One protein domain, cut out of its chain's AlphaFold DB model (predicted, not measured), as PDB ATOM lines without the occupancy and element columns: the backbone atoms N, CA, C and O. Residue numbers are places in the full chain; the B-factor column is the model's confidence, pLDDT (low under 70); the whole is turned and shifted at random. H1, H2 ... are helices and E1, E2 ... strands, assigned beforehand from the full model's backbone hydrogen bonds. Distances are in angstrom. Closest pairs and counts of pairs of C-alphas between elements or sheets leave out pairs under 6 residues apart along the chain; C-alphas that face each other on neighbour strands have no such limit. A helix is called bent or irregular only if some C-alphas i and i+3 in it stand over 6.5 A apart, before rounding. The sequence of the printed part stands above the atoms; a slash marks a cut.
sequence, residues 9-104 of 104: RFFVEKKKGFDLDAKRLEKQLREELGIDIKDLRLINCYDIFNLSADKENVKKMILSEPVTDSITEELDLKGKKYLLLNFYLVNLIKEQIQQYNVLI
ATOM      1  N   ARG A   9      15.235 -23.945  -9.482       84.94
ATOM      2  CA  ARG A   9      16.145 -25.001  -9.918       84.94
ATOM      3  C   ARG A   9      17.224 -24.437 -10.831       84.94
ATOM      4  O   ARG A   9      16.931 -23.702 -11.772       84.94
ATOM      5  N   PHE A  10      18.464 -24.827 -10.575       87.38
ATOM      6  CA  PHE A  10      19.610 -24.527 -11.424       87.38
ATOM      7  C   PHE A  10      20.321 -25.802 -11.834       87.38
ATOM      8  O   PHE A  10      20.368 -26.766 -11.079       87.38
ATOM      9  N   PHE A  11      20.914 -25.792 -13.015       88.06
ATOM     10  CA  PHE A  11      21.740 -26.860 -13.544       88.06
ATOM     11  C   PHE A  11      23.116 -26.290 -13.837       88.06
ATOM     12  O   PHE A  11      23.230 -25.290 -14.538       88.06
ATOM     13  N   VAL A  12      24.149 -26.902 -13.283       89.38
ATOM     14  CA  VAL A  12      25.531 -26.455 -13.389       89.38
ATOM     15  C   VAL A  12      26.365 -27.582 -13.959       89.38
ATOM     16  O   VAL A  12      26.347 -28.697 -13.445       89.38
ATOM     17  N   GLU A  13      27.118 -27.297 -15.009       89.31
ATOM     18  CA  GLU A  13      28.052 -28.247 -15.603       89.31
ATOM     19  C   GLU A  13      29.388 -27.577 -15.895       89.31
ATOM     20  O   GLU A  13      29.455 -26.372 -16.145       89.31
ATOM     21  N   LYS A  14      30.455 -28.375 -15.928       91.38
ATOM     22  CA  LYS A  14      31.761 -27.890 -16.368       91.38
ATOM     23  C   LYS A  14      31.712 -27.570 -17.862       91.38
ATOM     24  O   LYS A  14      31.219 -28.356 -18.671       91.38
ATOM     25  N   LYS A  15      32.279 -26.428 -18.250       93.38
ATOM     26  CA  LYS A  15      32.493 -26.070 -19.658       93.38
ATOM     27  C   LYS A  15      33.400 -27.099 -20.330       93.38
ATOM     28  O   LYS A  15      34.286 -27.677 -19.697       93.38
ATOM     29  N   LYS A  16      33.241 -27.273 -21.647       89.62
ATOM     30  CA  LYS A  16      34.139 -28.118 -22.448       89.62
ATOM     31  C   LYS A  16      35.594 -27.680 -22.236       89.62
ATOM     32  O   LYS A  16      35.921 -26.507 -22.391       89.62
ATOM     33  N   GLY A  17      36.448 -28.631 -21.863       91.44
ATOM     34  CA  GLY A  17      37.846 -28.379 -21.493       91.44
ATOM     35  C   GLY A  17      38.103 -28.397 -19.983       91.44
ATOM     36  O   GLY A  17      39.230 -28.666 -19.582       91.44
ATOM     37  N   PHE A  18      37.065 -28.216 -19.161       91.94
ATOM     38  CA  PHE A  18      37.105 -28.350 -17.696       91.94
ATOM     39  C   PHE A  18      36.348 -29.596 -17.191       91.94
ATOM     40  O   PHE A  18      36.357 -29.905 -16.004       91.94
ATOM     41  N   ASP A  19      35.718 -30.341 -18.098       89.75
ATOM     42  CA  ASP A  19      34.864 -31.516 -17.893       89.75
ATOM     43  C   ASP A  19      35.649 -32.829 -17.686       89.75
ATOM     44  O   ASP A  19      35.333 -33.869 -18.265       89.75
ATOM     45  N   LEU A  20      36.713 -32.790 -16.876       91.94
ATOM     46  CA  LEU A  20      37.626 -33.927 -16.704       91.94
ATOM     47  C   LEU A  20      36.932 -35.160 -16.105       91.94
ATOM     48  O   LEU A  20      37.183 -36.277 -16.554       91.94
ATOM     49  N   ASP A  21      36.051 -34.965 -15.125       86.44
ATOM     50  CA  ASP A  21      35.357 -36.073 -14.461       86.44
ATOM     51  C   ASP A  21      34.335 -36.750 -15.379       86.44
ATOM     52  O   ASP A  21      34.218 -37.975 -15.364       86.44
ATOM     53  N   ALA A  22      33.679 -35.985 -16.259       87.44
ATOM     54  CA  ALA A  22      32.794 -36.535 -17.284       87.44
ATOM     55  C   ALA A  22      33.578 -37.446 -18.239       87.44
ATOM     56  O   ALA A  22      33.206 -38.593 -18.466       87.44
ATOM     57  N   LYS A  23      34.741 -36.988 -18.715       90.00
ATOM     58  CA  LYS A  23      35.616 -37.780 -19.598       90.00
ATOM     59  C   LYS A  23      36.174 -39.031 -18.925       90.00
ATOM     60  O   LYS A  23      36.318 -40.068 -19.568       90.00
ATOM     61  N   ARG A  24      36.511 -38.943 -17.635       90.31
ATOM     62  CA  ARG A  24      36.957 -40.104 -16.850       90.31
ATOM     63  C   ARG A  24      35.855 -41.149 -16.758       90.31
ATOM     64  O   ARG A  24      36.119 -42.309 -17.058       90.31
ATOM     65  N   LEU A  25      34.638 -40.734 -16.418       87.50
ATOM     66  CA  LEU A  25      33.506 -41.645 -16.313       87.50
ATOM     67  C   LEU A  25      33.121 -42.251 -17.668       87.50
ATOM     68  O   LEU A  25      32.894 -43.452 -17.744       87.50
ATOM     69  N   GLU A  26      33.113 -41.463 -18.747       88.75
ATOM     70  CA  GLU A  26      32.913 -41.969 -20.114       88.75
ATOM     71  C   GLU A  26      33.916 -43.084 -20.440       88.75
ATOM     72  O   GLU A  26      33.538 -44.162 -20.902       88.75
ATOM     73  N   LYS A  27      35.201 -42.851 -20.139       90.06
ATOM     74  CA  LYS A  27      36.259 -43.839 -20.344       90.06
ATOM     75  C   LYS A  27      36.012 -45.110 -19.526       90.06
ATOM     76  O   LYS A  27      36.122 -46.194 -20.088       90.06
ATOM     77  N   GLN A  28      35.645 -44.987 -18.250       89.94
ATOM     78  CA  GLN A  28      35.341 -46.140 -17.394       89.94
ATOM     79  C   GLN A  28      34.143 -46.939 -17.906       89.94
ATOM     80  O   GLN A  28      34.232 -48.154 -18.033       89.94
ATOM     81  N   LEU A  29      33.043 -46.279 -18.276       87.06
ATOM     82  CA  LEU A  29      31.861 -46.955 -18.823       87.06
ATOM     83  C   LEU A  29      32.184 -47.694 -20.129       87.06
ATOM     84  O   LEU A  29      31.689 -48.800 -20.358       87.06
ATOM     85  N   ARG A  30      33.051 -47.119 -20.968       89.06
ATOM     86  CA  ARG A  30      33.513 -47.769 -22.195       89.06
ATOM     87  C   ARG A  30      34.417 -48.968 -21.914       89.06
ATOM     88  O   ARG A  30      34.236 -50.010 -22.531       89.06
ATOM     89  N   GLU A  31      35.386 -48.827 -21.014       92.56
ATOM     90  CA  GLU A  31      36.394 -49.862 -20.741       92.56
ATOM     91  C   GLU A  31      35.852 -51.011 -19.883       92.56
ATOM     92  O   GLU A  31      36.155 -52.170 -20.155       92.56
ATOM     93  N   GLU A  32      35.035 -50.711 -18.874       93.12
ATOM     94  CA  GLU A  32      34.549 -51.695 -17.901       93.12
ATOM     95  C   GLU A  32      33.231 -52.349 -18.335       93.12
ATOM     96  O   GLU A  32      33.015 -53.532 -18.077       93.12
ATOM     97  N   LEU A  33      32.348 -51.597 -19.001       89.00
ATOM     98  CA  LEU A  33      31.008 -52.071 -19.377       89.00
ATOM     99  C   LEU A  33      30.816 -52.222 -20.891       89.00
ATOM    100  O   LEU A  33      29.768 -52.702 -21.322       89.00
ATOM    101  N   GLY A  34      31.793 -51.817 -21.712       89.31
ATOM    102  CA  GLY A  34      31.694 -51.893 -23.173       89.31
ATOM    103  C   GLY A  34      30.628 -50.968 -23.772       89.31
ATOM    104  O   GLY A  34      30.162 -51.214 -24.885       89.31
ATOM    105  N   ILE A  35      30.201 -49.932 -23.042       86.06
ATOM    106  CA  ILE A  35      29.151 -49.012 -23.490       86.06
ATOM    107  C   ILE A  35      29.782 -47.911 -24.345       86.06
ATOM    108  O   ILE A  35      30.616 -47.143 -23.867       86.06
ATOM    109  N   ASP A  36      29.357 -47.805 -25.603       82.31
ATOM    110  CA  ASP A  36      29.794 -46.735 -26.504       82.31
ATOM    111  C   ASP A  36      28.917 -45.482 -26.330       82.31
ATOM    112  O   ASP A  36      27.772 -45.426 -26.792       82.31
ATOM    113  N   ILE A  37      29.442 -44.487 -25.609       82.44
ATOM    114  CA  ILE A  37      28.773 -43.213 -25.313       82.44
ATOM    115  C   ILE A  37      29.420 -42.114 -26.155       82.44
ATOM    116  O   ILE A  37      30.621 -41.884 -26.065       82.44
ATOM    117  N   LYS A  38      28.617 -41.419 -26.968       78.75
ATOM    118  CA  LYS A  38      29.115 -40.378 -27.888       78.75
ATOM    119  C   LYS A  38      29.453 -39.053 -27.205       78.75
ATOM    120  O   LYS A  38      30.340 -38.346 -27.667       78.75
ATOM    121  N   ASP A  39      28.695 -38.690 -26.178       78.88
ATOM    122  CA  ASP A  39      28.889 -37.481 -25.379       78.88
ATOM    123  C   ASP A  39      28.280 -37.753 -24.005       78.88
ATOM    124  O   ASP A  39      27.105 -38.113 -23.925       78.88
ATOM    125  N   LEU A  40      29.090 -37.643 -22.954       84.12
ATOM    126  CA  LEU A  40      28.659 -37.817 -21.571       84.12
ATOM    127  C   LEU A  40      28.766 -36.479 -20.848       84.12
ATOM    128  O   LEU A  40      29.818 -35.833 -20.877       84.12
ATOM    129  N   ARG A  41      27.685 -36.065 -20.183       85.44
ATOM    130  CA  ARG A  41      27.645 -34.817 -19.412       85.44
ATOM    131  C   ARG A  41      27.377 -35.106 -17.942       85.44
ATOM    132  O   ARG A  41      26.488 -35.879 -17.590       85.44
ATOM    133  N   LEU A  42      28.146 -34.439 -17.084       85.06
ATOM    134  CA  LEU A  42      27.917 -34.403 -15.643       85.06
ATOM    135  C   LEU A  42      27.284 -33.068 -15.278       85.06
ATOM    136  O   LEU A  42      27.908 -32.024 -15.463       85.06
ATOM    137  N   ILE A  43      26.053 -33.117 -14.773       84.50
ATOM    138  CA  ILE A  43      25.284 -31.924 -14.434       84.50
ATOM    139  C   ILE A  43      24.894 -31.980 -12.962       84.50
ATOM    140  O   ILE A  43      24.228 -32.913 -12.511       84.50
ATOM    141  N   ASN A  44      25.258 -30.939 -12.229       84.06
ATOM    142  CA  ASN A  44      24.820 -30.698 -10.865       84.06
ATOM    143  C   ASN A  44      23.519 -29.893 -10.912       84.06
ATOM    144  O   ASN A  44      23.474 -28.794 -11.446       84.06
ATOM    145  N   CYS A  45      22.445 -30.432 -10.369       84.00
ATOM    146  CA  CYS A  45      21.149 -29.798 -10.235       84.00
ATOM    147  C   CYS A  45      20.981 -29.283  -8.800       84.00
ATOM    148  O   CYS A  45      21.151 -30.037  -7.851       84.00
ATOM    149  N   TYR A  46      20.663 -28.007  -8.633       82.44
ATOM    150  CA  TYR A  46      20.456 -27.371  -7.337       82.44
ATOM    151  C   TYR A  46      19.017 -26.898  -7.228       82.44
ATOM    152  O   TYR A  46      18.601 -26.064  -8.027       82.44
ATOM    153  N   ASP A  47      18.297 -27.396  -6.231       80.94
ATOM    154  CA  ASP A  47      17.016 -26.852  -5.805       80.94
ATOM    155  C   ASP A  47      17.234 -25.924  -4.620       80.94
ATOM    156  O   ASP A  47      17.812 -26.308  -3.600       80.94
ATOM    157  N   ILE A  48      16.776 -24.690  -4.766       79.06
ATOM    158  CA  ILE A  48      16.867 -23.662  -3.745       79.06
ATOM    159  C   ILE A  48      15.459 -23.305  -3.310       79.06
ATOM    160  O   ILE A  48      14.643 -22.834  -4.109       79.06
ATOM    161  N   PHE A  49      15.210 -23.510  -2.023       78.88
ATOM    162  CA  PHE A  49      13.951 -23.193  -1.370       78.88
ATOM    163  C   PHE A  49      14.129 -21.934  -0.524       78.88
ATOM    164  O   PHE A  49      15.151 -21.775   0.145       78.88
ATOM    165  N   ASN A  50      13.121 -21.060  -0.516       74.12
ATOM    166  CA  ASN A  50      13.103 -19.834   0.294       74.12
ATOM    167  C   ASN A  50      14.309 -18.902   0.070       74.12
ATOM    168  O   ASN A  50      14.849 -18.355   1.029       74.12
ATOM    169  N   LEU A  51      14.724 -18.700  -1.184       72.88
ATOM    170  CA  LEU A  51      15.835 -17.803  -1.497       72.88
ATOM    171  C   LEU A  51      15.483 -16.350  -1.134       72.88
ATOM    172  O   LEU A  51      14.654 -15.733  -1.803       72.88
ATOM    173  N   SER A  52      16.128 -15.793  -0.105       72.12
ATOM    174  CA  SER A  52      15.987 -14.372   0.254       72.12
ATOM    175  C   SER A  52      17.043 -13.474  -0.402       72.12
ATOM    176  O   SER A  52      16.883 -12.252  -0.457       72.12
ATOM    177  N   ALA A  53      18.121 -14.075  -0.916       71.12
ATOM    178  CA  ALA A  53      19.231 -13.381  -1.558       71.12
ATOM    179  C   ALA A  53      19.007 -13.139  -3.064       71.12
ATOM    180  O   ALA A  53      18.185 -13.779  -3.717       71.12
ATOM    181  N   ASP A  54      19.791 -12.223  -3.642       81.31
ATOM    182  CA  ASP A  54      19.769 -11.961  -5.083       81.31
ATOM    183  C   ASP A  54      20.217 -13.195  -5.887       81.31
ATOM    184  O   ASP A  54      21.340 -13.692  -5.746       81.31
ATOM    185  N   LYS A  55      19.330 -13.651  -6.778       79.00
ATOM    186  CA  LYS A  55      19.500 -14.819  -7.649       79.00
ATOM    187  C   LYS A  55      20.806 -14.772  -8.439       79.00
ATOM    188  O   LYS A  55      21.477 -15.793  -8.572       79.00
ATOM    189  N   GLU A  56      21.183 -13.606  -8.957       81.00
ATOM    190  CA  GLU A  56      22.381 -13.481  -9.793       81.00
ATOM    191  C   GLU A  56      23.670 -13.637  -8.974       81.00
ATOM    192  O   GLU A  56      24.638 -14.254  -9.429       81.00
ATOM    193  N   ASN A  57      23.664 -13.142  -7.736       80.06
ATOM    194  CA  ASN A  57      24.762 -13.342  -6.798       80.06
ATOM    195  C   ASN A  57      24.892 -14.812  -6.387       80.06
ATOM    196  O   ASN A  57      25.996 -15.351  -6.396       80.06
ATOM    197  N   VAL A  58      23.776 -15.487  -6.101       80.88
ATOM    198  CA  VAL A  58      23.762 -16.915  -5.740       80.88
ATOM    199  C   VAL A  58      24.354 -17.771  -6.863       80.88
ATOM    200  O   VAL A  58      25.233 -18.597  -6.613       80.88
ATOM    201  N   LYS A  59      23.957 -17.523  -8.118       80.56
ATOM    202  CA  LYS A  59      24.515 -18.215  -9.290       80.56
ATOM    203  C   LYS A  59      26.040 -18.101  -9.369       80.56
ATOM    204  O   LYS A  59      26.714 -19.105  -9.594       80.56
ATOM    205  N   LYS A  60      26.574 -16.888  -9.204       78.06
ATOM    206  CA  LYS A  60      27.999 -16.582  -9.425       78.06
ATOM    207  C   LYS A  60      28.907 -16.889  -8.241       78.06
ATOM    208  O   LYS A  60      30.078 -17.165  -8.463       78.06
ATOM    209  N   MET A  61      28.399 -16.765  -7.016       75.81
ATOM    210  CA  MET A  61      29.215 -16.860  -5.801       75.81
ATOM    211  C   MET A  61      29.044 -18.184  -5.059       75.81
ATOM    212  O   MET A  61      29.944 -18.566  -4.317       75.81
ATOM    213  N   ILE A  62      27.902 -18.864  -5.220       78.81
ATOM    214  CA  ILE A  62      27.569 -20.066  -4.439       78.81
ATOM    215  C   ILE A  62      27.525 -21.312  -5.325       78.81
ATOM    216  O   ILE A  62      28.094 -22.336  -4.963       78.81
ATOM    217  N   LEU A  63      26.843 -21.246  -6.472       81.31
ATOM    218  CA  LEU A  63      26.514 -22.451  -7.247       81.31
ATOM    219  C   LEU A  63      27.556 -22.844  -8.292       81.31
ATOM    220  O   LEU A  63      27.559 -23.991  -8.743       81.31
ATOM    221  N   SER A  64      28.383 -21.901  -8.737       82.50
ATOM    222  CA  SER A  64      29.274 -22.116  -9.873       82.50
ATOM    223  C   SER A  64      30.568 -21.327  -9.746       82.50
ATOM    224  O   SER A  64      30.602 -20.258  -9.140       82.50
ATOM    225  N   GLU A  65      31.624 -21.835 -10.371       86.69
ATOM    226  CA  GLU A  65      32.826 -21.077 -10.692       86.69
ATOM    227  C   GLU A  65      32.649 -20.449 -12.086       86.69
ATOM    228  O   GLU A  65      32.783 -21.152 -13.093       86.69
ATOM    229  N   PRO A  66      32.411 -19.130 -12.222       85.56
ATOM    230  CA  PRO A  66      31.985 -18.534 -13.498       85.56
ATOM    231  C   PRO A  66      32.941 -18.774 -14.678       85.56
ATOM    232  O   PRO A  66      32.542 -18.742 -15.846       85.56
ATOM    233  N   VAL A  67      34.224 -18.998 -14.384       89.00
ATOM    234  CA  VAL A  67      35.255 -19.278 -15.390       89.00
ATOM    235  C   VAL A  67      35.116 -20.695 -15.943       89.00
ATOM    236  O   VAL A  67      35.170 -20.862 -17.163       89.00
ATOM    237  N   THR A  68      34.888 -21.691 -15.087       91.56
ATOM    238  CA  THR A  68      34.957 -23.118 -15.442       91.56
ATOM    239  C   THR A  68      33.583 -23.759 -15.632       91.56
ATOM    240  O   THR A  68      33.490 -24.776 -16.316       91.56
ATOM    241  N   ASP A  69      32.522 -23.135 -15.119       92.62
ATOM    242  CA  ASP A  69      31.166 -23.679 -15.080       92.62
ATOM    243  C   ASP A  69      30.172 -22.890 -15.939       92.62
ATOM    244  O   ASP A  69      30.281 -21.675 -16.125       92.62
ATOM    245  N   SER A  70      29.169 -23.603 -16.442       90.62
ATOM    246  CA  SER A  70      27.976 -23.067 -17.089       90.62
ATOM    247  C   SER A  70      26.769 -23.329 -16.201       90.62
ATOM    248  O   SER A  70      26.615 -24.444 -15.711       90.62
ATOM    249  N   ILE A  71      25.902 -22.328 -16.031       90.19
ATOM    250  CA  ILE A  71      24.662 -22.435 -15.254       90.19
ATOM    251  C   ILE A  71      23.440 -22.177 -16.139       90.19
ATOM    252  O   ILE A  71      23.392 -21.183 -16.864       90.19
ATOM    253  N   THR A  72      22.441 -23.054 -16.069       89.06
ATOM    254  CA  THR A  72      21.151 -22.908 -16.755       89.06
ATOM    255  C   THR A  72      19.995 -23.117 -15.779       89.06
ATOM    256  O   THR A  72      20.148 -23.742 -14.734       89.06
ATOM    257  N   GLU A  73      18.830 -22.558 -16.091       87.56
ATOM    258  CA  GLU A  73      17.595 -22.765 -15.307       87.56
ATOM    259  C   GLU A  73      16.718 -23.865 -15.909       87.56
ATOM    260  O   GLU A  73      15.851 -24.430 -15.253       87.56
ATOM    261  N   GLU A  74      16.986 -24.199 -17.167       84.81
ATOM    262  CA  GLU A  74      16.293 -25.231 -17.913       84.81
ATOM    263  C   GLU A  74      17.303 -26.245 -18.433       84.81
ATOM    264  O   GLU A  74      18.453 -25.916 -18.756       84.81
ATOM    265  N   LEU A  75      16.855 -27.492 -18.521       82.94
ATOM    266  CA  LEU A  75      17.641 -28.592 -19.043       82.94
ATOM    267  C   LEU A  75      16.782 -29.413 -20.000       82.94
ATOM    268  O   LEU A  75      15.855 -30.108 -19.588       82.94
ATOM    269  N   ASP A  76      17.106 -29.337 -21.291       81.56
ATOM    270  CA  ASP A  76      16.412 -30.124 -22.305       81.56
ATOM    271  C   ASP A  76      16.932 -31.568 -22.334       81.56
ATOM    272  O   ASP A  76      18.057 -31.857 -22.774       81.56
ATOM    273  N   LEU A  77      16.071 -32.471 -21.865       77.75
ATOM    274  CA  LEU A  77      16.278 -33.917 -21.816       77.75
ATOM    275  C   LEU A  77      15.551 -34.664 -22.945       77.75
ATOM    276  O   LEU A  77      15.610 -35.894 -23.005       77.75
ATOM    277  N   LYS A  78      14.833 -33.969 -23.834       76.69
ATOM    278  CA  LYS A  78      13.977 -34.624 -24.825       76.69
ATOM    279  C   LYS A  78      14.809 -35.483 -25.782       76.69
ATOM    280  O   LYS A  78      15.731 -35.007 -26.435       76.69
ATOM    281  N   GLY A  79      14.470 -36.771 -25.866       71.94
ATOM    282  CA  GLY A  79      15.166 -37.734 -26.727       71.94
ATOM    283  C   GLY A  79      16.559 -38.146 -26.237       71.94
ATOM    284  O   GLY A  79      17.253 -38.868 -26.951       71.94
ATOM    285  N   LYS A  80      16.967 -37.724 -25.034       74.06
ATOM    286  CA  LYS A  80      18.242 -38.108 -24.419       74.06
ATOM    287  C   LYS A  80      18.011 -39.239 -23.423       74.06
ATOM    288  O   LYS A  80      16.990 -39.276 -22.738       74.06
ATOM    289  N   LYS A  81      18.955 -40.176 -23.352       71.31
ATOM    290  CA  LYS A  81      19.027 -41.138 -22.246       71.31
ATOM    291  C   LYS A  81      19.786 -40.453 -21.116       71.31
ATOM    292  O   LYS A  81      20.733 -39.745 -21.407       71.31
ATOM    293  N   TYR A  82      19.342 -40.620 -19.880       68.25
ATOM    294  CA  TYR A  82      19.985 -40.032 -18.708       68.25
ATOM    295  C   TYR A  82      19.819 -40.972 -17.514       68.25
ATOM    296  O   TYR A  82      18.850 -41.731 -17.436       68.25
ATOM    297  N   LEU A  83      20.786 -40.945 -16.602       62.28
ATOM    298  CA  LEU A  83      20.811 -41.722 -15.369       62.28
ATOM    299  C   LEU A  83      21.012 -40.768 -14.189       62.28
ATOM    300  O   LEU A  83      21.873 -39.900 -14.204       62.28
ATOM    301  N   LEU A  84      20.233 -40.916 -13.126       59.09
ATOM    302  CA  LEU A  84      20.488 -40.184 -11.884       59.09
ATOM    303  C   LEU A  84      21.591 -40.918 -11.124       59.09
ATOM    304  O   LEU A  84      21.357 -42.018 -10.630       59.09
ATOM    305  N   LEU A  85      22.802 -40.350 -11.092       54.19
ATOM    306  CA  LEU A  85      23.971 -41.068 -10.577       54.19
ATOM    307  C   LEU A  85      24.141 -40.905  -9.066       54.19
ATOM    308  O   LEU A  85      24.548 -41.855  -8.416       54.19
ATOM    309  N   ASN A  86      23.855 -39.724  -8.503       49.34
ATOM    310  CA  ASN A  86      24.048 -39.449  -7.075       49.34
ATOM    311  C   ASN A  86      23.122 -38.327  -6.568       49.34
ATOM    312  O   ASN A  86      22.848 -37.372  -7.292       49.34
ATOM    313  N   PHE A  87      22.696 -38.407  -5.305       43.34
ATOM    314  CA  PHE A  87      21.921 -37.370  -4.610       43.34
ATOM    315  C   PHE A  87      22.675 -36.910  -3.354       43.34
ATOM    316  O   PHE A  87      23.024 -37.749  -2.525       43.34
ATOM    317  N   TYR A  88      22.926 -35.604  -3.206       43.53
ATOM    318  CA  TYR A  88      23.635 -35.038  -2.053       43.53
ATOM    319  C   TYR A  88      22.878 -33.826  -1.487       43.53
ATOM    320  O   TYR A  88      22.871 -32.742  -2.055       43.53
ATOM    321  N   LEU A  89      22.277 -33.965  -0.308       33.81
ATOM    322  CA  LEU A  89      21.703 -32.832   0.426       33.81
ATOM    323  C   LEU A  89      22.841 -31.956   0.991       33.81
ATOM    324  O   LEU A  89      23.467 -32.323   1.985       33.81
ATOM    325  N   VAL A  90      23.132 -30.817   0.356       40.69
ATOM    326  CA  VAL A  90      24.200 -29.893   0.774       40.69
ATOM    327  C   VAL A  90      23.598 -28.678   1.486       40.69
ATOM    328  O   VAL A  90      23.277 -27.665   0.878       40.69
ATOM    329  N   ASN A  91      23.476 -28.763   2.814       33.66
ATOM    330  CA  ASN A  91      23.036 -27.643   3.650       33.66
ATOM    331  C   ASN A  91      24.147 -26.584   3.792       33.66
ATOM    332  O   ASN A  91      24.978 -26.660   4.698       33.66
ATOM    333  N   LEU A  92      24.152 -25.577   2.917       35.25
ATOM    334  CA  LEU A  92      25.019 -24.400   3.020       35.25
ATOM    335  C   LEU A  92      24.286 -23.272   3.769       35.25
ATOM    336  O   LEU A  92      23.516 -22.530   3.188       35.25
ATOM    337  N   ILE A  93      24.551 -23.175   5.077       36.97
ATOM    338  CA  ILE A  93      24.397 -21.995   5.956       36.97
ATOM    339  C   ILE A  93      23.082 -21.190   5.784       36.97
ATOM    340  O   ILE A  93      22.958 -20.319   4.933       36.97
ATOM    341  N   LYS A  94      22.146 -21.403   6.723       33.56
ATOM    342  CA  LYS A  94      20.880 -20.666   6.967       33.56
ATOM    343  C   LYS A  94      19.812 -20.645   5.859       33.56
ATOM    344  O   LYS A  94      18.688 -20.273   6.184       33.56
ATOM    345  N   GLU A  95      20.080 -21.150   4.660       43.09
ATOM    346  CA  GLU A  95      19.054 -21.454   3.647       43.09
ATOM    347  C   GLU A  95      19.209 -22.904   3.144       43.09
ATOM    348  O   GLU A  95      20.315 -23.445   3.084       43.09
ATOM    349  N   GLN A  96      18.090 -23.590   2.870       37.34
ATOM    350  CA  GLN A  96      18.095 -24.995   2.441       37.34
ATOM    351  C   GLN A  96      18.411 -25.081   0.944       37.34
ATOM    352  O   GLN A  96      17.576 -24.736   0.111       37.34
ATOM    353  N   ILE A  97      19.601 -25.579   0.607       47.19
ATOM    354  CA  ILE A  97      19.991 -25.900  -0.769       47.19
ATOM    355  C   ILE A  97      20.031 -27.428  -0.892       47.19
ATOM    356  O   ILE A  97      20.699 -28.114  -0.120       47.19
ATOM    357  N   GLN A  98      19.286 -27.991  -1.836       43.41
ATOM    358  CA  GLN A  98      19.359 -29.411  -2.178       43.41
ATOM    359  C   GLN A  98      20.160 -29.568  -3.469       43.41
ATOM    360  O   GLN A  98      19.855 -28.914  -4.459       43.41
ATOM    361  N   GLN A  99      21.179 -30.429  -3.473       40.94
ATOM    362  CA  GLN A  99      22.001 -30.712  -4.648       40.94
ATOM    363  C   GLN A  99      21.731 -32.147  -5.147       40.94
ATOM    364  O   GLN A  99      21.646 -33.117  -4.398       40.94
ATOM    365  N   TYR A 100      21.600 -32.308  -6.451       41.00
ATOM    366  CA  TYR A 100      21.381 -33.570  -7.145       41.00
ATOM    367  C   TYR A 100      22.412 -33.669  -8.270       41.00
ATOM    368  O   TYR A 100      22.704 -32.671  -8.911       41.00
ATOM    369  N   ASN A 101      22.948 -34.849  -8.566       33.81
ATOM    370  CA  ASN A 101      23.807 -35.054  -9.733       33.81
ATOM    371  C   ASN A 101      23.032 -35.867 -10.780       33.81
ATOM    372  O   ASN A 101      22.611 -36.999 -10.523       33.81
ATOM    373  N   VAL A 102      22.853 -35.291 -11.968       36.03
ATOM    374  CA  VAL A 102      22.189 -35.909 -13.119       36.03
ATOM    375  C   VAL A 102      23.253 -36.260 -14.163       36.03
ATOM    376  O   VAL A 102      23.986 -35.389 -14.629       36.03
ATOM    377  N   LEU A 103      23.341 -37.540 -14.525       32.75
ATOM    378  CA  LEU A 103      24.116 -38.026 -15.665       32.75
ATOM    379  C   LEU A 103      23.227 -37.943 -16.905       32.75
ATOM    380  O   LEU A 103      22.142 -38.524 -16.889       32.75
ATOM    381  N   ILE A 104      23.659 -37.276 -17.971       44.28
ATOM    382  CA  ILE A 104      23.007 -37.379 -19.289       44.28
ATOM    383  C   ILE A 104      23.976 -38.049 -20.249       44.28
ATOM    384  O   ILE A 104      25.127 -37.561 -20.339       44.28
TER     385      ILE A 104
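This is residues 9 to 104 of the 104 residues of an uncharacterized protein of Fusobacterium periodonticum ATCC 33693 (UniProt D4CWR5). A strongly twisted wall of five antiparallel strands makes the core of an elongated domain, with the short helix H2 packed on it through residues 58 to 63 and the longer helix H1 reaching away from it, grazing it only with residues 20 to 25. The two helices lie far from each other, toward opposite ends of the longest axis. The printed part has 96 residues with two named helices and five named strands, in the order E1, H1, E2, H2, E3, E4, E5; the sheet runs E3, E1, E2, E5, E4, and the class is mixed, helices and strands. The whole is only just compact, close to loose, with a radius of gyration of the C-alphas of 14.6 A and spans of 47 by 25 by 24 A.

E1, residues 9 to 14, is an inner strand, antiparallel to its neighbour E2, residues 42 to 48, at 152 degrees; N 12 and O 44 are 2.7 A apart, within hydrogen-bond range. H1, residues 20 to 33, only grazes the sheet; its closest C-alpha pair with E2 is Ala 22 and Leu 42, 5.6 A. H2, residues 55 to 63, is on the sheet, and its closest C-alpha pair with E3, residues 69 to 72, is Lys 59 and Ile 71, 7.3 A. H1 and H2 are apart. E3 is an edge strand, antiparallel to E1 at 151 degrees, with N 11 and O 72 at 2.8 A. E2, H2 and E3 form a split strand-helix-strand unit, two strands running the same way with E1 between them in the sheet, and its crossover is right-handed. E4, residues 83 to 88, is the other edge strand and forms a hairpin with E5, residues 97 to 103, at 155 degrees; N 101 and O 86 are 2.8 A apart. E5 is antiparallel to E2 at 156 degrees, with N 45 and O 100 at 2.7 A. In H1 every O i to N i+4 pair is within hydrogen-bond range; in H2, 4 of 5 are.

E1 begins at C-alpha 9 (16.145, -25.001, -9.918) and is 17.1 A long. H1 is 19.5 A long and ends at C-alpha 33 (31.008, -52.071, -19.377). E2 measures 19.5 A, H2 10.4 A, E3 10.2 A and E4 15.2 A. H2 is neither bent nor irregular, but only just: C-alphas 60 and 63 are 6.4 A apart. E5 is 19.6 A long and ends at C-alpha 103 (24.116, -38.026, -15.665).

The two C-alphas farthest apart are those of Gly 34 and Ser 52, 46.9 A. The printed part has no cut, and no link is long; the links E1 to H1 and H2 to E3 are tight. The mean pLDDT of the printed part is 74.5, and residues 82 to 104 are under 70.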